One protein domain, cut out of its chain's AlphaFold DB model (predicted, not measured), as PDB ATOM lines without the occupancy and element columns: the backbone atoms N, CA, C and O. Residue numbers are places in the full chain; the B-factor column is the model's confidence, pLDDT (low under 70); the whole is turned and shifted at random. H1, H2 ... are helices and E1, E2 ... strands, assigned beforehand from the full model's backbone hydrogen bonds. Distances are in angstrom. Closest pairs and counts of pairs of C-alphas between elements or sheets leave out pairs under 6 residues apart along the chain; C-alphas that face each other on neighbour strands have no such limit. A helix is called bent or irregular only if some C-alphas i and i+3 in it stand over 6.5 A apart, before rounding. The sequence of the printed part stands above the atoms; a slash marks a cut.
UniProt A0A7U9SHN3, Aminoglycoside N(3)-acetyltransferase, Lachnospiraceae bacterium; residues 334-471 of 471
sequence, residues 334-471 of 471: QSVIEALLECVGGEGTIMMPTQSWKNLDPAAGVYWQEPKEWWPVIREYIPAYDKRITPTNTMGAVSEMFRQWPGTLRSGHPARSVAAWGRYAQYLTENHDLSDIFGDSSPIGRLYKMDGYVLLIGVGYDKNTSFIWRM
ATOM      1  N   GLN A 334     231.008 178.871 283.269       83.50
ATOM      2  CA  GLN A 334     229.602 178.568 283.515       83.50
ATOM      3  C   GLN A 334     228.735 179.824 283.570       83.50
ATOM      4  O   GLN A 334     227.771 179.921 282.822       83.50
ATOM      5  N   SER A 335     229.111 180.815 284.381       83.25
ATOM      6  CA  SER A 335     228.312 182.035 284.544       83.25
ATOM      7  C   SER A 335     228.170 182.821 283.240       83.25
ATOM      8  O   SER A 335     227.129 183.415 282.985       83.25
ATOM      9  N   VAL A 336     229.202 182.804 282.384       85.62
ATOM     10  CA  VAL A 336     229.125 183.413 281.048       85.62
ATOM     11  C   VAL A 336     228.147 182.645 280.161       85.62
ATOM     12  O   VAL A 336     227.337 183.262 279.476       85.62
ATOM     13  N   ILE A 337     228.207 181.311 280.170       92.00
ATOM     14  CA  ILE A 337     227.302 180.464 279.383       92.00
ATOM     15  C   ILE A 337     225.854 180.676 279.830       92.00
ATOM     16  O   ILE A 337     225.006 180.950 278.990       92.00
ATOM     17  N   GLU A 338     225.580 180.610 281.131       90.50
ATOM     18  CA  GLU A 338     224.240 180.797 281.698       90.50
ATOM     19  C   GLU A 338     223.666 182.175 281.352       90.50
ATOM     20  O   GLU A 338     222.546 182.251 280.851       90.50
ATOM     21  N   ALA A 339     224.454 183.246 281.497       89.12
ATOM     22  CA  ALA A 339     224.022 184.595 281.135       89.12
ATOM     23  C   ALA A 339     223.717 184.735 279.633       89.12
ATOM     24  O   ALA A 339     222.735 185.375 279.253       89.12
ATOM     25  N   LEU A 340     224.532 184.127 278.761       94.12
ATOM     26  CA  LEU A 340     224.267 184.135 277.321       94.12
ATOM     27  C   LEU A 340     222.985 183.362 276.988       94.12
ATOM     28  O   LEU A 340     222.189 183.845 276.186       94.12
ATOM     29  N   LEU A 341     222.780 182.190 277.597       94.06
ATOM     30  CA  LEU A 341     221.583 181.366 277.403       94.06
ATOM     31  C   LEU A 341     220.316 182.101 277.849       94.06
ATOM     32  O   LEU A 341     219.317 182.089 277.133       94.06
ATOM     33  N   GLU A 342     220.375 182.782 278.993       92.62
ATOM     34  CA  GLU A 342     219.287 183.619 279.496       92.62
ATOM     35  C   GLU A 342     218.972 184.772 278.531       92.62
ATOM     36  O   GLU A 342     217.813 184.989 278.185       92.62
ATOM     37  N   CYS A 343     220.003 185.460 278.029       93.81
ATOM     38  CA  CYS A 343     219.851 186.592 277.113       93.81
ATOM     39  C   CYS A 343     219.222 186.211 275.767       93.81
ATOM     40  O   CYS A 343     218.413 186.969 275.235       93.81
ATOM     41  N   VAL A 344     219.601 185.066 275.189       93.38
ATOM     42  CA  VAL A 344     219.029 184.621 273.907       93.38
ATOM     43  C   VAL A 344     217.670 183.929 274.081       93.38
ATOM     44  O   VAL A 344     216.893 183.864 273.129       93.38
ATOM     45  N   GLY A 345     217.369 183.426 275.284       91.88
ATOM     46  CA  GLY A 345     216.136 182.712 275.607       91.88
ATOM     47  C   GLY A 345     215.980 181.370 274.877       91.88
ATOM     48  O   GLY A 345     216.849 180.924 274.127       91.88
ATOM     49  N   GLY A 346     214.833 180.709 275.074       87.75
ATOM     50  CA  GLY A 346     214.562 179.376 274.507       87.75
ATOM     51  C   GLY A 346     214.473 179.326 272.973       87.75
ATOM     52  O   GLY A 346     214.731 178.286 272.375       87.75
ATOM     53  N   GLU A 347     214.161 180.454 272.334       91.75
ATOM     54  CA  GLU A 347     214.100 180.585 270.868       91.75
ATOM     55  C   GLU A 347     215.442 181.006 270.247       91.75
ATOM     56  O   GLU A 347     215.597 181.025 269.023       91.75
ATOM     57  N   GLY A 348     216.411 181.355 271.093       94.56
ATOM     58  CA  GLY A 348     217.713 181.857 270.706       94.56
ATOM     59  C   GLY A 348     218.678 180.783 270.223       94.56
ATOM     60  O   GLY A 348     218.412 179.578 270.239       94.56
ATOM     61  N   THR A 349     219.844 181.216 269.752       97.19
ATOM     62  CA  THR A 349     220.945 180.319 269.392       97.19
ATOM     63  C   THR A 349     222.276 180.982 269.705       97.19
ATOM     64  O   THR A 349     222.489 182.146 269.374       97.19
ATOM     65  N   ILE A 350     223.183 180.226 270.321       97.31
ATOM     66  CA  ILE A 350     224.564 180.638 270.583       97.31
ATOM     67  C   ILE A 350     225.478 179.710 269.800       97.31
ATOM     68  O   ILE A 350     225.281 178.497 269.812       97.31
ATOM     69  N   MET A 351     226.501 180.272 269.165       96.50
ATOM     70  CA  MET A 351     227.576 179.518 268.531       96.50
ATOM     71  C   MET A 351     228.925 180.040 269.026       96.50
ATOM     72  O   MET A 351     229.144 181.248 269.071       96.50
ATOM     73  N   MET A 352     229.836 179.135 269.381       94.94
ATOM     74  CA  MET A 352     231.188 179.459 269.836       94.94
ATOM     75  C   MET A 352     232.242 178.683 269.037       94.94
ATOM     76  O   MET A 352     232.028 177.509 268.707       94.94
ATOM     77  N   PRO A 353     233.410 179.285 268.745       94.06
ATOM     78  CA  PRO A 353     234.533 178.551 268.181       94.06
ATOM     79  C   PRO A 353     235.073 177.553 269.211       94.06
ATOM     80  O   PRO A 353     235.408 177.906 270.336       94.06
ATOM     81  N   THR A 354     235.183 176.284 268.825       94.69
ATOM     82  CA  THR A 354     235.678 175.198 269.687       94.69
ATOM     83  C   THR A 354     236.767 174.429 268.956       94.69
ATOM     84  O   THR A 354     236.740 173.208 268.840       94.69
ATOM     85  N   GLN A 355     237.713 175.168 268.388       93.44
ATOM     86  CA  GLN A 355     238.725 174.655 267.474       93.44
ATOM     87  C   GLN A 355     239.741 173.762 268.204       93.44
ATOM     88  O   GLN A 355     240.162 174.069 269.321       93.44
ATOM     89  N   SER A 356     240.165 172.683 267.545       91.44
ATOM     90  CA  SER A 356     241.190 171.739 268.018       91.44
ATOM     91  C   SER A 356     242.348 171.707 267.019       91.44
ATOM     92  O   SER A 356     242.610 170.712 266.352       91.44
ATOM     93  N   TRP A 357     243.018 172.847 266.839       86.50
ATOM     94  CA  TRP A 357     243.990 173.045 265.757       86.50
ATOM     95  C   TRP A 357     245.217 172.126 265.807       86.50
ATOM     96  O   TRP A 357     245.919 172.020 264.803       86.50
ATOM     97  N   LYS A 358     245.468 171.434 266.926       85.69
ATOM     98  CA  LYS A 358     246.501 170.395 267.005       85.69
ATOM     99  C   LYS A 358     246.156 169.135 266.204       85.69
ATOM    100  O   LYS A 358     247.065 168.398 265.868       85.69
ATOM    101  N   ASN A 359     244.900 168.915 265.811       88.19
ATOM    102  CA  ASN A 359     244.487 167.786 264.961       88.19
ATOM    103  C   ASN A 359     244.794 167.977 263.456       88.19
ATOM    104  O   ASN A 359     244.199 167.303 262.618       88.19
ATOM    105  N   LEU A 360     245.674 168.913 263.094       87.38
ATOM    106  CA  LEU A 360     246.139 169.103 261.718       87.38
ATOM    107  C   LEU A 360     247.321 168.182 261.403       87.38
ATOM    108  O   LEU A 360     248.105 167.848 262.291       87.38
ATOM    109  N   ASP A 361     247.481 167.832 260.124       87.19
ATOM    110  CA  ASP A 361     248.675 167.122 259.660       87.19
ATOM    111  C   ASP A 361     249.941 167.920 260.023       87.19
ATOM    112  O   ASP A 361     249.946 169.141 259.836       87.19
ATOM    113  N   PRO A 362     251.026 167.273 260.489       86.44
ATOM    114  CA  PRO A 362     252.276 167.953 260.827       86.44
ATOM    115  C   PRO A 362     252.843 168.868 259.733       86.44
ATOM    116  O   PRO A 362     253.499 169.853 260.054       86.44
ATOM    117  N   ALA A 363     252.563 168.584 258.455       85.38
ATOM    118  CA  ALA A 363     253.019 169.394 257.329       85.38
ATOM    119  C   ALA A 363     252.238 170.709 257.144       85.38
ATOM    120  O   ALA A 363     252.754 171.636 256.524       85.38
ATOM    121  N   ALA A 364     251.005 170.789 257.649       77.19
ATOM    122  CA  ALA A 364     250.121 171.954 257.525       77.19
ATOM    123  C   ALA A 364     249.787 172.607 258.881       77.19
ATOM    124  O   ALA A 364     249.253 173.715 258.935       77.19
ATOM    125  N   GLY A 365     250.053 171.900 259.978       72.75
ATOM    126  CA  GLY A 365     249.726 172.269 261.346       72.75
ATOM    127  C   GLY A 365     250.952 172.595 262.188       72.75
ATOM    128  O   GLY A 365     252.082 172.607 261.728       72.75
ATOM    129  N   VAL A 366     250.718 172.812 263.475       69.25
ATOM    130  CA  VAL A 366     251.666 173.366 264.465       69.25
ATOM    131  C   VAL A 366     252.894 172.534 264.822       69.25
ATOM    132  O   VAL A 366     253.700 172.963 265.642       69.25
ATOM    133  N   TYR A 367     253.047 171.365 264.212       74.75
ATOM    134  CA  TYR A 367     254.218 170.514 264.389       74.75
ATOM    135  C   TYR A 367     255.332 170.843 263.386       74.75
ATOM    136  O   TYR A 367     256.309 170.109 263.308       74.75
ATOM    137  N   TRP A 368     255.238 171.951 262.639       67.19
ATOM    138  CA  TRP A 368     256.296 172.384 261.716       67.19
ATOM    139  C   TRP A 368     257.641 172.673 262.408       67.19
ATOM    140  O   TRP A 368     258.664 172.750 261.732       67.19
ATOM    141  N   GLN A 369     257.640 172.873 263.733       77.12
ATOM    142  CA  GLN A 369     258.859 173.027 264.537       77.12
ATOM    143  C   GLN A 369     259.516 171.681 264.872       77.12
ATOM    144  O   GLN A 369     260.702 171.652 265.192       77.12
ATOM    145  N   GLU A 370     258.763 170.581 264.792       84.31
ATOM    146  CA  GLU A 370     259.278 169.239 265.039       84.31
ATOM    147  C   GLU A 370     260.045 168.722 263.811       84.31
ATOM    148  O   GLU A 370     259.643 168.999 262.669       84.31
ATOM    149  N   PRO A 371     261.113 167.929 264.007       89.38
ATOM    150  CA  PRO A 371     261.861 167.332 262.906       89.38
ATOM    151  C   PRO A 371     260.951 166.509 261.976       89.38
ATOM    152  O   PRO A 371     260.063 165.785 262.435       89.38
ATOM    153  N   LYS A 372     261.173 166.581 260.656       91.06
ATOM    154  CA  LYS A 372     260.350 165.859 259.658       91.06
ATOM    155  C   LYS A 372     260.365 164.348 259.871       91.06
ATOM    156  O   LYS A 372     259.400 163.663 259.536       91.06
ATOM    157  N   GLU A 373     261.441 163.836 260.454       93.88
ATOM    158  CA  GLU A 373     261.633 162.434 260.816       93.88
ATOM    159  C   GLU A 373     260.609 161.966 261.860       93.88
ATOM    160  O   GLU A 373     260.299 160.780 261.926       93.88
ATOM    161  N   TRP A 374     260.052 162.886 262.655       91.31
ATOM    162  CA  TRP A 374     259.046 162.593 263.677       91.31
ATOM    163  C   TRP A 374     257.616 162.650 263.130       91.31
ATOM    164  O   TRP A 374     256.695 162.149 263.770       91.31
ATOM    165  N   TRP A 375     257.394 163.209 261.937       91.62
ATOM    166  CA  TRP A 375     256.049 163.339 261.369       91.62
ATOM    167  C   TRP A 375     255.324 161.997 261.171       91.62
ATOM    168  O   TRP A 375     254.129 161.952 261.467       91.62
ATOM    169  N   PRO A 376     255.974 160.901 260.718       93.12
ATOM    170  CA  PRO A 376     255.331 159.587 260.672       93.12
ATOM    171  C   PRO A 376     254.837 159.128 262.050       93.12
ATOM    172  O   PRO A 376     253.696 158.694 262.165       93.12
ATOM    173  N   VAL A 377     255.651 159.322 263.093       91.88
ATOM    174  CA  VAL A 377     255.310 158.977 264.483       91.88
ATOM    175  C   VAL A 377     254.126 159.817 264.967       91.88
ATOM    176  O   VAL A 377     253.169 159.287 265.520       91.88
ATOM    177  N   ILE A 378     254.133 161.127 264.708       88.56
ATOM    178  CA  ILE A 378     253.019 162.007 265.088       88.56
ATOM    179  C   ILE A 378     251.721 161.570 264.395       88.56
ATOM    180  O   ILE A 378     250.686 161.496 265.049       88.56
ATOM    181  N   ARG A 379     251.762 161.239 263.098       89.69
ATOM    182  CA  ARG A 379     250.584 160.753 262.354       89.69
ATOM    183  C   ARG A 379     250.045 159.433 262.898       89.69
ATOM    184  O   ARG A 379     248.835 159.240 262.886       89.69
ATOM    185  N   GLU A 380     250.926 158.545 263.347       93.50
ATOM    186  CA  GLU A 380     250.550 157.242 263.899       93.50
ATOM    187  C   GLU A 380     249.891 157.361 265.278       93.50
ATOM    188  O   GLU A 380     248.907 156.675 265.551       93.50
ATOM    189  N   TYR A 381     250.398 158.252 266.136       90.62
ATOM    190  CA  TYR A 381     249.973 158.333 267.537       90.62
ATOM    191  C   TYR A 381     249.023 159.488 267.862       90.62
ATOM    192  O   TYR A 381     248.499 159.532 268.978       90.62
ATOM    193  N   ILE A 382     248.777 160.428 266.941       87.56
ATOM    194  CA  ILE A 382     247.811 161.497 267.197       87.56
ATOM    195  C   ILE A 382     246.389 160.913 267.260       87.56
ATOM    196  O   ILE A 382     245.942 160.261 266.313       87.56
ATOM    197  N   PRO A 383     245.639 161.137 268.352       90.00
ATOM    198  CA  PRO A 383     244.278 160.638 268.440       90.00
ATOM    199  C   PRO A 383     243.390 161.243 267.350       90.00
ATOM    200  O   PRO A 383     243.432 162.452 267.090       90.00
ATOM    201  N   ALA A 384     242.540 160.406 266.754       92.25
ATOM    202  CA  ALA A 384     241.492 160.872 265.858       92.25
ATOM    203  C   ALA A 384     240.584 161.883 266.578       92.25
ATOM    204  O   ALA A 384     240.335 161.785 267.781       92.25
ATOM    205  N   TYR A 385     240.090 162.867 265.829       94.44
ATOM    206  CA  TYR A 385     239.156 163.842 266.371       94.44
ATOM    207  C   TYR A 385     237.830 163.174 266.740       94.44
ATOM    208  O   TYR A 385     237.173 162.553 265.905       94.44
ATOM    209  N   ASP A 386     237.406 163.388 267.976       94.25
ATOM    210  CA  ASP A 386     236.100 163.026 268.488       94.25
ATOM    211  C   ASP A 386     235.436 164.282 269.060       94.25
ATOM    212  O   ASP A 386     235.946 164.952 269.963       94.25
ATOM    213  N   LYS A 387     234.249 164.592 268.537       93.06
ATOM    214  CA  LYS A 387     233.472 165.785 268.894       93.06
ATOM    215  C   LYS A 387     233.230 165.903 270.406       93.06
ATOM    216  O   LYS A 387     233.178 167.022 270.921       93.06
ATOM    217  N   ARG A 388     233.078 164.770 271.099       89.88
ATOM    218  CA  ARG A 388     232.720 164.674 272.520       89.88
ATOM    219  C   ARG A 388     233.939 164.848 273.414       89.88
ATOM    220  O   ARG A 388     233.872 165.596 274.388       89.88
ATOM    221  N   ILE A 389     235.054 164.197 273.088       91.06
ATOM    222  CA  ILE A 389     236.199 164.107 274.008       91.06
ATOM    223  C   ILE A 389     237.412 164.940 273.591       91.06
ATOM    224  O   ILE A 389     238.148 165.375 274.472       91.06
ATOM    225  N   THR A 390     237.620 165.228 272.301       93.50
ATOM    226  CA  THR A 390     238.790 166.005 271.870       93.50
ATOM    227  C   THR A 390     238.692 167.443 272.397       93.50
ATOM    228  O   THR A 390     237.735 168.144 272.056       93.50
ATOM    229  N   PRO A 391     239.643 167.917 273.219       88.69
ATOM    230  CA  PRO A 391     239.563 169.237 273.838       88.69
ATOM    231  C   PRO A 391     239.789 170.355 272.823       88.69
ATOM    232  O   PRO A 391     240.405 170.156 271.770       88.69
ATOM    233  N   THR A 392     239.317 171.557 273.143       91.50
ATOM    234  CA  THR A 392     239.697 172.756 272.393       91.50
ATOM    235  C   THR A 392     241.176 173.089 272.600       91.50
ATOM    236  O   THR A 392     241.820 172.679 273.568       91.50
ATOM    237  N   ASN A 393     241.750 173.854 271.677       88.00
ATOM    238  CA  ASN A 393     243.097 174.389 271.816       88.00
ATOM    239  C   ASN A 393     243.021 175.914 271.777       88.00
ATOM    240  O   ASN A 393     242.557 176.480 270.794       88.00
ATOM    241  N   THR A 394     243.460 176.564 272.860       80.44
ATOM    242  CA  THR A 394     243.538 178.034 272.998       80.44
ATOM    243  C   THR A 394     242.224 178.794 272.750       80.44
ATOM    244  O   THR A 394     242.267 179.982 272.450       80.44
ATOM    245  N   MET A 395     241.060 178.142 272.881       87.56
ATOM    246  CA  MET A 395     239.735 178.775 272.709       87.56
ATOM    247  C   MET A 395     239.156 179.363 274.008       87.56
ATOM    248  O   MET A 395     238.102 179.998 273.980       87.56
ATOM    249  N   GLY A 396     239.836 179.157 275.139       82.69
ATOM    250  CA  GLY A 396     239.426 179.644 276.456       82.69
ATOM    251  C   GLY A 396     238.448 178.724 277.192       82.69
ATOM    252  O   GLY A 396     237.838 177.824 276.612       82.69
ATOM    253  N   ALA A 397     238.303 178.964 278.498       81.44
ATOM    254  CA  ALA A 397     237.502 178.124 279.393       81.44
ATOM    255  C   ALA A 397     236.002 178.124 279.044       81.44
ATOM    256  O   ALA A 397     235.351 177.091 279.173       81.44
ATOM    257  N   VAL A 398     235.462 179.259 278.572       88.75
ATOM    258  CA  VAL A 398     234.049 179.393 278.164       88.75
ATOM    259  C   VAL A 398     233.735 178.430 277.021       88.75
ATOM    260  O   VAL A 398     232.845 177.599 277.147       88.75
ATOM    261  N   SER A 399     234.518 178.475 275.942       92.81
ATOM    262  CA  SER A 399     234.337 177.612 274.770       92.81
ATOM    263  C   SER A 399     234.511 176.126 275.101       92.81
ATOM    264  O   SER A 399     233.770 175.283 274.592       92.81
ATOM    265  N   GLU A 400     235.480 175.797 275.965       91.50
ATOM    266  CA  GLU A 400     235.744 174.421 276.401       91.50
ATOM    267  C   GLU A 400     234.593 173.838 277.229       91.50
ATOM    268  O   GLU A 400     234.202 172.693 277.019       91.50
ATOM    269  N   MET A 401     234.014 174.626 278.131       91.69
ATOM    270  CA  MET A 401     232.842 174.199 278.888       91.69
ATOM    271  C   MET A 401     231.592 174.167 278.004       91.69
ATOM    272  O   MET A 401     230.827 173.208 278.053       91.69
ATOM    273  N   PHE A 402     231.408 175.172 277.141       95.94
ATOM    274  CA  PHE A 402     230.234 175.282 276.281       95.94
ATOM    275  C   PHE A 402     230.081 174.071 275.359       95.94
ATOM    276  O   PHE A 402     228.972 173.558 275.225       95.94
ATOM    277  N   ARG A 403     231.177 173.539 274.786       95.44
ATOM    278  CA  ARG A 403     231.115 172.316 273.955       95.44
ATOM    279  C   ARG A 403     230.639 171.071 274.708       95.44
ATOM    280  O   ARG A 403     230.222 170.119 274.056       95.44
ATOM    281  N   GLN A 404     230.763 171.049 276.034       93.19
ATOM    282  CA  GLN A 404     230.300 169.957 276.895       93.19
ATOM    283  C   GLN A 404     228.942 170.267 277.537       93.19
ATOM    284  O   GLN A 404     228.381 169.414 278.223       93.19
ATOM    285  N   TRP A 405     228.415 171.476 277.330       95.12
ATOM    286  CA  TRP A 405     227.190 171.925 277.968       95.12
ATOM    287  C   TRP A 405     225.986 171.101 277.486       95.12
ATOM    288  O   TRP A 405     225.885 170.812 276.287       95.12
ATOM    289  N   PRO A 406     225.058 170.713 278.380       93.81
ATOM    290  CA  PRO A 406     223.885 169.936 277.993       93.81
ATOM    291  C   PRO A 406     223.094 170.588 276.850       93.81
ATOM    292  O   PRO A 406     222.721 171.760 276.909       93.81
ATOM    293  N   GLY A 407     222.832 169.811 275.795       93.19
ATOM    294  CA  GLY A 407     222.117 170.273 274.598       93.19
ATOM    295  C   GLY A 407     222.986 170.971 273.546       93.19
ATOM    296  O   GLY A 407     222.487 171.274 272.465       93.19
ATOM    297  N   THR A 408     224.277 171.193 273.810       97.06
ATOM    298  CA  THR A 408     225.199 171.743 272.810       97.06
ATOM    299  C   THR A 408     225.601 170.680 271.790       97.06
ATOM    300  O   THR A 408     225.965 169.554 272.132       97.06
ATOM    301  N   LEU A 409     225.596 171.059 270.513       97.94
ATOM    302  CA  LEU A 409     226.094 170.257 269.400       97.94
ATOM    303  C   LEU A 409     227.436 170.802 268.923       97.94
ATOM    304  O   LEU A 409     227.645 172.011 268.876       97.94
ATOM    305  N   ARG A 410     228.354 169.915 268.532       97.62
ATOM    306  CA  ARG A 410     229.654 170.297 267.969       97.62
ATOM    307  C   ARG A 410     229.775 169.827 266.526       97.62
ATOM    308  O   ARG A 410     229.432 168.693 266.186       97.62
ATOM    309  N   SER A 411     230.273 170.711 265.672       96.75
ATOM    310  CA  SER A 411     230.507 170.414 264.257       96.75
ATOM    311  C   SER A 411     231.641 169.402 264.050       96.75
ATOM    312  O   SER A 411     232.418 169.125 264.957       96.75
ATOM    313  N   GLY A 412     231.698 168.794 262.860       94.44
ATOM    314  CA  GLY A 412     232.611 167.680 262.577       94.44
ATOM    315  C   GLY A 412     234.023 168.033 262.135       94.44
ATOM    316  O   GLY A 412     234.833 167.121 262.011       94.44
ATOM    317  N   HIS A 413     234.338 169.309 261.922       94.38
ATOM    318  CA  HIS A 413     235.652 169.683 261.424       94.38
ATOM    319  C   HIS A 413     236.740 169.466 262.499       94.38
ATOM    320  O   HIS A 413     236.714 170.141 263.529       94.38
ATOM    321  N   PRO A 414     237.771 168.637 262.246       92.38
ATOM    322  CA  PRO A 414     238.725 168.205 263.268       92.38
ATOM    323  C   PRO A 414     239.604 169.331 263.819       92.38
ATOM    324  O   PRO A 414     239.903 169.356 265.004       92.38
ATOM    325  N   ALA A 415     239.986 170.298 262.979       90.62
ATOM    326  CA  ALA A 415     240.828 171.420 263.395       90.62
ATOM    327  C   ALA A 415     240.080 172.726 263.719       90.62
ATOM    328  O   ALA A 415     240.623 173.574 264.428       90.62
ATOM    329  N   ARG A 416     238.878 172.931 263.168       92.50
ATOM    330  CA  ARG A 416     238.172 174.226 263.142       92.50
ATOM    331  C   ARG A 416     236.711 174.126 263.577       92.50
ATOM    332  O   ARG A 416     235.901 174.976 263.230       92.50
ATOM    333  N   SER A 417     236.369 173.108 264.363       95.19
ATOM    334  CA  SER A 417     235.004 172.937 264.851       95.19
ATOM    335  C   SER A 417     234.480 174.162 265.604       95.19
ATOM    336  O   SER A 417     235.196 174.800 266.374       95.19
ATOM    337  N   VAL A 418     233.192 174.426 265.425       96.25
ATOM    338  CA  VAL A 418     232.354 175.255 266.296       96.25
ATOM    339  C   VAL A 418     231.409 174.373 267.107       96.25
ATOM    340  O   VAL A 418     231.104 173.246 266.696       96.25
ATOM    341  N   ALA A 419     230.939 174.892 268.237       97.75
ATOM    342  CA  ALA A 419     229.833 174.328 268.996       97.75
ATOM    343  C   ALA A 419     228.652 175.302 268.995       97.75
ATOM    344  O   ALA A 419     228.872 176.512 268.979       97.75
ATOM    345  N   ALA A 420     227.425 174.791 269.001       97.94
ATOM    346  CA  ALA A 420     226.215 175.595 269.009       97.94
ATOM    347  C   ALA A 420     225.141 175.000 269.925       97.94
ATOM    348  O   ALA A 420     225.023 173.782 270.044       97.94
ATOM    349  N   TRP A 421     224.342 175.870 270.532       98.06
ATOM    350  CA  TRP A 421     223.218 175.528 271.399       98.06
ATOM    351  C   TRP A 421     221.984 176.330 270.984       98.06
ATOM    352  O   TRP A 421     222.117 177.480 270.562       98.06
ATOM    353  N   GLY A 422     220.797 175.742 271.128       96.62
ATOM    354  CA  GLY A 422     219.515 176.404 270.876       96.62
ATOM    355  C   GLY A 422     218.877 176.027 269.539       96.62
ATOM    356  O   GLY A 422     219.263 175.042 268.903       96.62
ATOM    357  N   ARG A 423     217.884 176.816 269.116       96.81
ATOM    358  CA  ARG A 423     216.951 176.501 268.017       96.81
ATOM    359  C   ARG A 423     217.626 176.065 266.711       96.81
ATOM    360  O   ARG A 423     217.137 175.156 266.049       96.81
ATOM    361  N   TYR A 424     218.749 176.685 266.350       97.19
ATOM    362  CA  TYR A 424     219.457 176.422 265.093       97.19
ATOM    363  C   TYR A 424     220.786 175.675 265.277       97.19
ATOM    364  O   TYR A 424     221.580 175.596 264.340       97.19
ATOM    365  N   ALA A 425     221.041 175.089 266.453       97.12
ATOM    366  CA  ALA A 425     222.302 174.408 266.751       97.12
ATOM    367  C   ALA A 425     222.647 173.297 265.748       97.12
ATOM    368  O   ALA A 425     223.792 173.193 265.302       97.12
ATOM    369  N   GLN A 426     221.658 172.485 265.363       97.25
ATOM    370  CA  GLN A 426     221.855 171.407 264.394       97.25
ATOM    371  C   GLN A 426     222.218 171.968 263.017       97.25
ATOM    372  O   GLN A 426     223.259 171.610 262.468       97.25
ATOM    373  N   TYR A 427     221.419 172.911 262.513       96.81
ATOM    374  CA  TYR A 427     221.654 173.561 261.225       96.81
ATOM    375  C   TYR A 427     223.022 174.248 261.156       96.81
ATOM    376  O   TYR A 427     223.684 174.197 260.128       96.81
ATOM    377  N   LEU A 428     223.493 174.866 262.242       96.62
ATOM    378  CA  LEU A 428     224.809 175.508 262.253       96.62
ATOM    379  C   LEU A 428     225.966 174.502 262.286       96.62
ATOM    380  O   LEU A 428     227.055 174.828 261.828       96.62
ATOM    381  N   THR A 429     225.777 173.294 262.823       96.75
ATOM    382  CA  THR A 429     226.892 172.366 263.101       96.75
ATOM    383  C   THR A 429     226.964 171.155 262.174       96.75
ATOM    384  O   THR A 429     228.012 170.500 262.107       96.75
ATOM    385  N   GLU A 430     225.892 170.843 261.449       95.31
ATOM    386  CA  GLU A 430     225.855 169.728 260.503       95.31
ATOM    387  C   GLU A 430     226.714 169.986 259.257       95.31
ATOM    388  O   GLU A 430     226.887 171.125 258.832       95.31
ATOM    389  N   ASN A 431     227.241 168.928 258.638       92.31
ATOM    390  CA  ASN A 431     227.942 169.004 257.347       92.31
ATOM    391  C   ASN A 431     229.042 170.086 257.279       92.31
ATOM    392  O   ASN A 431     229.154 170.799 256.289       92.31
ATOM    393  N   HIS A 432     229.820 170.248 258.354       94.19
ATOM    394  CA  HIS A 432     230.990 171.126 258.348       94.19
ATOM    395  C   HIS A 432     232.117 170.437 257.571       94.19
ATOM    396  O   HIS A 432     232.799 169.562 258.113       94.19
ATOM    397  N   ASP A 433     232.229 170.797 256.296       90.06
ATOM    398  CA  ASP A 433     233.130 170.187 255.323       90.06
ATOM    399  C   ASP A 433     234.614 170.438 255.652       90.06
ATOM    400  O   ASP A 433     234.970 171.450 256.252       90.06
ATOM    401  N   LEU A 434     235.484 169.494 255.278       88.12
ATOM    402  CA  LEU A 434     236.931 169.583 255.532       88.12
ATOM    403  C   LEU A 434     237.642 170.581 254.609       88.12
ATOM    404  O   LEU A 434     238.706 171.086 254.961       88.12
ATOM    405  N   SER A 435     237.089 170.816 253.421       86.94
ATOM    406  CA  SER A 435     237.610 171.736 252.411       86.94
ATOM    407  C   SER A 435     236.966 173.120 252.502       86.94
ATOM    408  O   SER A 435     237.656 174.115 252.287       86.94
ATOM    409  N   ASP A 436     235.694 173.200 252.906       84.56
ATOM    410  CA  ASP A 436     234.978 174.464 253.116       84.56
ATOM    411  C   ASP A 436     234.919 174.877 254.600       84.56
ATOM    412  O   ASP A 436     233.868 174.918 255.243       84.56
ATOM    413  N   ILE A 437     236.096 175.173 255.151       86.69
ATOM    414  CA  ILE A 437     236.301 175.477 256.576       86.69
ATOM    415  C   ILE A 437     235.540 176.737 257.011       86.69
ATOM    416  O   ILE A 437     234.925 176.786 258.076       86.69
ATOM    417  N   PHE A 438     235.628 177.786 256.193       88.44
ATOM    418  CA  PHE A 438     235.095 179.117 256.476       88.44
ATOM    419  C   PHE A 438     234.510 179.763 255.220       88.44
ATOM    420  O   PHE A 438     234.650 180.965 255.063       88.44
ATOM    421  N   GLY A 439     233.927 179.014 254.291       87.69
ATOM    422  CA  GLY A 439     233.187 179.582 253.164       87.69
ATOM    423  C   GLY A 439     231.680 179.461 253.360       87.69
ATOM    424  O   GLY A 439     231.175 179.408 254.487       87.69
ATOM    425  N   ASP A 440     230.938 179.478 252.258       88.06
ATOM    426  CA  ASP A 440     229.481 179.651 252.245       88.06
ATOM    427  C   ASP A 440     228.690 178.508 252.878       88.06
ATOM    428  O   ASP A 440     227.569 178.735 253.355       88.06
ATOM    429  N   SER A 441     229.222 177.285 252.848       89.44
ATOM    430  CA  SER A 441     228.561 176.118 253.436       89.44
ATOM    431  C   SER A 441     228.998 175.858 254.880       89.44
ATOM    432  O   SER A 441     228.338 175.080 255.577       89.44
ATOM    433  N   SER A 442     230.041 176.552 255.352       93.44
ATOM    434  CA  SER A 442     230.560 176.449 256.716       93.44
ATOM    435  C   SER A 442     229.567 176.967 257.772       93.44
ATOM    436  O   SER A 442     228.665 177.754 257.461       93.44
ATOM    437  N   PRO A 443     229.751 176.608 259.056       95.31
ATOM    438  CA  PRO A 443     228.968 177.179 260.151       95.31
ATOM    439  C   PRO A 443     228.997 178.712 260.212       95.31
ATOM    440  O   PRO A 443     227.983 179.337 260.514       95.31
ATOM    441  N   ILE A 444     230.142 179.328 259.893       92.50
ATOM    442  CA  ILE A 444     230.276 180.790 259.860       92.50
ATOM    443  C   ILE A 444     229.468 181.369 258.694       92.50
ATOM    444  O   ILE A 444     228.710 182.315 258.897       92.50
ATOM    445  N   GLY A 445     229.553 180.772 257.501       92.56
ATOM    446  CA  GLY A 445     228.758 181.188 256.340       92.56
ATOM    447  C   GLY A 445     227.249 181.080 256.587       92.56
ATOM    448  O   GLY A 445     226.483 181.970 256.215       92.56
ATOM    449  N   ARG A 446     226.808 180.029 257.290       94.50
ATOM    450  CA  ARG A 446     225.404 179.874 257.707       94.50
ATOM    451  C   ARG A 446     224.986 180.921 258.731       94.50
ATOM    452  O   ARG A 446     223.905 181.479 258.580       94.50
ATOM    453  N   LEU A 447     225.834 181.226 259.717       93.06
ATOM    454  CA  LEU A 447     225.571 182.300 260.678       93.06
ATOM    455  C   LEU A 447     225.385 183.652 259.965       93.06
ATOM    456  O   LEU A 447     224.453 184.382 260.291       93.06
ATOM    457  N   TYR A 448     226.213 183.955 258.961       90.81
ATOM    458  CA  TYR A 448     226.072 185.168 258.145       90.81
ATOM    459  C   TYR A 448     224.757 185.214 257.364       90.81
ATOM    460  O   TYR A 448     224.087 186.238 257.368       90.81
ATOM    461  N   LYS A 449     224.356 184.106 256.727       93.31
ATOM    462  CA  LYS A 449     223.074 184.007 255.997       93.31
ATOM    463  C   LYS A 449     221.847 184.182 256.896       93.31
ATOM    464  O   LYS A 449     220.758 184.422 256.390       93.31
ATOM    465  N   MET A 450     222.023 184.013 258.203       93.25
ATOM    466  CA  MET A 450     220.991 184.204 259.219       93.25
ATOM    467  C   MET A 450     221.037 185.595 259.869       93.25
ATOM    468  O   MET A 450     220.370 185.795 260.880       93.25
ATOM    469  N   ASP A 451     221.849 186.522 259.348       92.69
ATOM    470  CA  ASP A 451     222.072 187.850 259.932       92.69
ATOM    471  C   ASP A 451     222.529 187.790 261.406       92.69
ATOM    472  O   ASP A 451     222.166 188.622 262.239       92.69
ATOM    473  N   GLY A 452     223.334 186.776 261.749       91.56
ATOM    474  CA  GLY A 452     223.836 186.574 263.104       91.56
ATOM    475  C   GLY A 452     224.822 187.656 263.555       91.56
ATOM    476  O   GLY A 452     225.649 188.147 262.784       91.56
ATOM    477  N   TYR A 453     224.783 187.988 264.845       92.06
ATOM    478  CA  TYR A 453     225.710 188.936 265.465       92.06
ATOM    479  C   TYR A 453     226.962 188.238 266.002       92.06
ATOM    480  O   TYR A 453     226.898 187.121 266.518       92.06
ATOM    481  N   VAL A 454     228.104 188.929 265.943       91.56
ATOM    482  CA  VAL A 454     229.353 188.474 266.568       91.56
ATOM    483  C   VAL A 454     229.611 189.282 267.832       91.56
ATOM    484  O   VAL A 454     229.860 190.484 267.775       91.56
ATOM    485  N   LEU A 455     229.573 188.599 268.973       91.12
ATOM    486  CA  LEU A 455     229.875 189.169 270.280       91.12
ATOM    487  C   LEU A 455     231.321 188.841 270.673       91.12
ATOM    488  O   LEU A 455     231.701 187.673 270.736       91.12
ATOM    489  N   LEU A 456     232.120 189.869 270.962       88.44
ATOM    490  CA  LEU A 456     233.494 189.725 271.449       88.44
ATOM    491  C   LEU A 456     233.535 190.024 272.950       88.44
ATOM    492  O   LEU A 456     233.320 191.160 273.365       88.44
ATOM    493  N   ILE A 457     233.815 189.005 273.768       81.38
ATOM    494  CA  ILE A 457     233.930 189.138 275.227       81.38
ATOM    495  C   ILE A 457     235.383 188.898 275.629       81.38
ATOM    496  O   ILE A 457     235.912 187.807 275.435       81.38
ATOM    497  N   GLY A 458     236.032 189.918 276.197       71.56
ATOM    498  CA  GLY A 458     237.402 189.809 276.717       71.56
ATOM    499  C   GLY A 458     238.496 189.639 275.654       71.56
ATOM    500  O   GLY A 458     239.626 189.313 276.004       71.56
ATOM    501  N   VAL A 459     238.182 189.858 274.373       76.81
ATOM    502  CA  VAL A 459     239.114 189.733 273.241       76.81
ATOM    503  C   VAL A 459     238.969 190.901 272.264       76.81
ATOM    504  O   VAL A 459     237.912 191.527 272.190       76.81
ATOM    505  N   GLY A 460     240.036 191.186 271.515       81.06
ATOM    506  CA  GLY A 460     240.042 192.179 270.443       81.06
ATOM    507  C   GLY A 460     239.593 191.619 269.091       81.06
ATOM    508  O   GLY A 460     239.337 190.424 268.927       81.06
ATOM    509  N   TYR A 461     239.537 192.502 268.089       82.81
ATOM    510  CA  TYR A 461     239.195 192.155 266.703       82.81
ATOM    511  C   TYR A 461     240.162 191.139 266.070       82.81
ATOM    512  O   TYR A 461     239.757 190.378 265.194       82.81
ATOM    513  N   ASP A 462     241.407 191.068 266.549       81.62
ATOM    514  CA  ASP A 462     242.434 190.124 266.089       81.62
ATOM    515  C   ASP A 462     242.095 188.652 266.389       81.62
ATOM    516  O   ASP A 462     242.720 187.744 265.842       81.62
ATOM    517  N   LYS A 463     241.101 188.402 267.251       79.88
ATOM    518  CA  LYS A 463     240.619 187.059 267.608       79.88
ATOM    519  C   LYS A 463     239.297 186.681 266.942       79.88
ATOM    520  O   LYS A 463     238.722 185.649 267.282       79.88
ATOM    521  N   ASN A 464     238.806 187.475 265.989       82.94
ATOM    522  CA  ASN A 464     237.534 187.217 265.324       82.94
ATOM    523  C   ASN A 464     237.716 186.481 263.980       82.94
ATOM    524  O   ASN A 464     238.043 187.080 262.958       82.94
ATOM    525  N   THR A 465     237.426 185.176 263.971       75.38
ATOM    526  CA  THR A 465     237.513 184.313 262.777       75.38
ATOM    527  C   THR A 465     236.504 184.676 261.679       75.38
ATOM    528  O   THR A 465     236.744 184.364 260.518       75.38
ATOM    529  N   SER A 466     235.405 185.368 262.000       73.19
ATOM    530  CA  SER A 466     234.384 185.731 261.002       73.19
ATOM    531  C   SER A 466     234.889 186.724 259.946       73.19
ATOM    532  O   SER A 466     234.431 186.684 258.810       73.19
ATOM    533  N   PHE A 467     235.903 187.541 260.258       69.81
ATOM    534  CA  PHE A 467     236.490 188.461 259.275       69.81
ATOM    535  C   PHE A 467     237.342 187.769 258.209       69.81
ATOM    536  O   PHE A 467     237.566 188.354 257.153       69.81
ATOM    537  N   ILE A 468     237.784 186.531 258.449       59.72
ATOM    538  CA  ILE A 468     238.551 185.752 257.466       59.72
ATOM    539  C   ILE A 468     237.651 185.330 256.289       59.72
ATOM    540  O   ILE A 468     238.149 185.183 255.186       59.72
ATOM    541  N   TRP A 469     236.328 185.230 256.488       45.38
ATOM    542  CA  TRP A 469     235.346 184.868 255.448       45.38
ATOM    543  C   TRP A 469     235.209 185.922 254.323       45.38
ATOM    544  O   TRP A 469     234.683 185.614 253.260       45.38
ATOM    545  N   ARG A 470     235.662 187.172 254.530       44.66
ATOM    546  CA  ARG A 470     235.578 188.260 253.526       44.66
ATOM    547  C   ARG A 470     236.883 188.552 252.767       44.66
ATOM    548  O   ARG A 470     236.901 189.514 251.997       44.66
ATOM    549  N   MET A 471     237.948 187.782 252.988       37.38
ATOM    550  CA  MET A 471     239.179 187.821 252.179       37.38
ATOM    551  C   MET A 471     239.234 186.596 251.283       37.38
ATOM    552  O   MET A 471     239.658 186.766 250.120       37.38
TER     553      MET A 471
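What this domain is: This is residues 334 to 471 of the 471 residues of the protein "Aminoglycoside N(3)-acetyltransferase" of Lachnospiraceae bacterium (UniProt A0A7U9SHN3). A short two-stranded ribbon, E1 beside E2, lies in the middle of a body made largely of loops, with H1 and H4 toward one side of it and H5 and H6 toward the other. From this body a long excursion of the chain reaches far out to H2 and H3 and comes back, and this arm makes much of the length. The printed part has 138 residues with seven named helices and two named strands, in the order H1 E1 H2 H3 H4 E2 H5 H6 H7, and the sheet E1 - E2 is antiparallel. Under half of the residues are in named elements, and the class is mostly helix, with 50 of these 60 residues in helices. The whole is compact, with a radius of gyration of the C-alphas of 15.7 A, yet elongated in outline, spanning 52 by 32 by 29 A.

Where its parts are: E1 is residues 349 to 353, 13.8 A long, beginning with C-alpha 349 at (220.945, 180.319, 269.392). E2 is residues 418 to 422, 13.7 A. H1, residues 334 to 344, is 15.5 A long and begins with C-alpha 334 at (229.602, 178.568, 283.515). H4 is residues 396 to 402, H5 residues 425 to 429, and H6 residues 443 to 449. H2, residues 366 to 369, is irregular, with C-alphas 366 and 369 7.2 A apart. H3, residues 372 to 381, is 15.0 A long and only just irregular, with C-alphas 373 and 376 6.9 A apart. H7, residues 465 to 470, ends with C-alpha 470 at (235.578, 188.260, 253.526).

How they stand to each other: E1 and E2 are antiparallel neighbours, with 166 degrees between their directions; N 352 and O 419 are 2.8 A apart and N 421 and O 350 2.9 A, within hydrogen-bond range. Residues 409 to 410 pair antiparallel with residues 419 to 420 of E2. The closest C-alphas of E1 and H4, Met 352 and Ser 399, are 6.1 A apart. H4 touches H1 at a steep tilt of 60 degrees, the same way, closest at the C-alphas of Ile 337 and Phe 402, 6.7 A. The closest C-alphas of E2 and H5, Ala 420 and Thr 429, are 6.8 A apart. H5 touches H6, with the C-alphas of Leu 428 and Pro 443 5.0 A apart. H6 and H7 only just touch, with 3 pairs of C-alphas within 8 A, the closest Ile 444 and Ser 466 at 6.5 A. H2 and H3 are close but not clearly touching, with the C-alphas of Tyr 367 and Trp 375 8.0 A apart; H3 and H4 are apart. In H1, H4, H5 and H6 every O i to N i+4 pair is within hydrogen-bond range; H3 has 4 of 6, H7 has 0 of 2 but 3 of 3 O i to N i+3 pairs, and H2 is too short for an i+4 pair.

The domain as a whole: The two C-alphas farthest apart, those of Gly 345 and Glu 373, are 52.0 A apart. The printed part has no cut and ends at Met 471, the chain's last residue. The links E1 to H2, H3 to H4, H4 to E2, H5 to H6 and H6 to H7 are long. The mean pLDDT of the printed part is 88.6; residues 366, 368 and 467 to 471 are under 70.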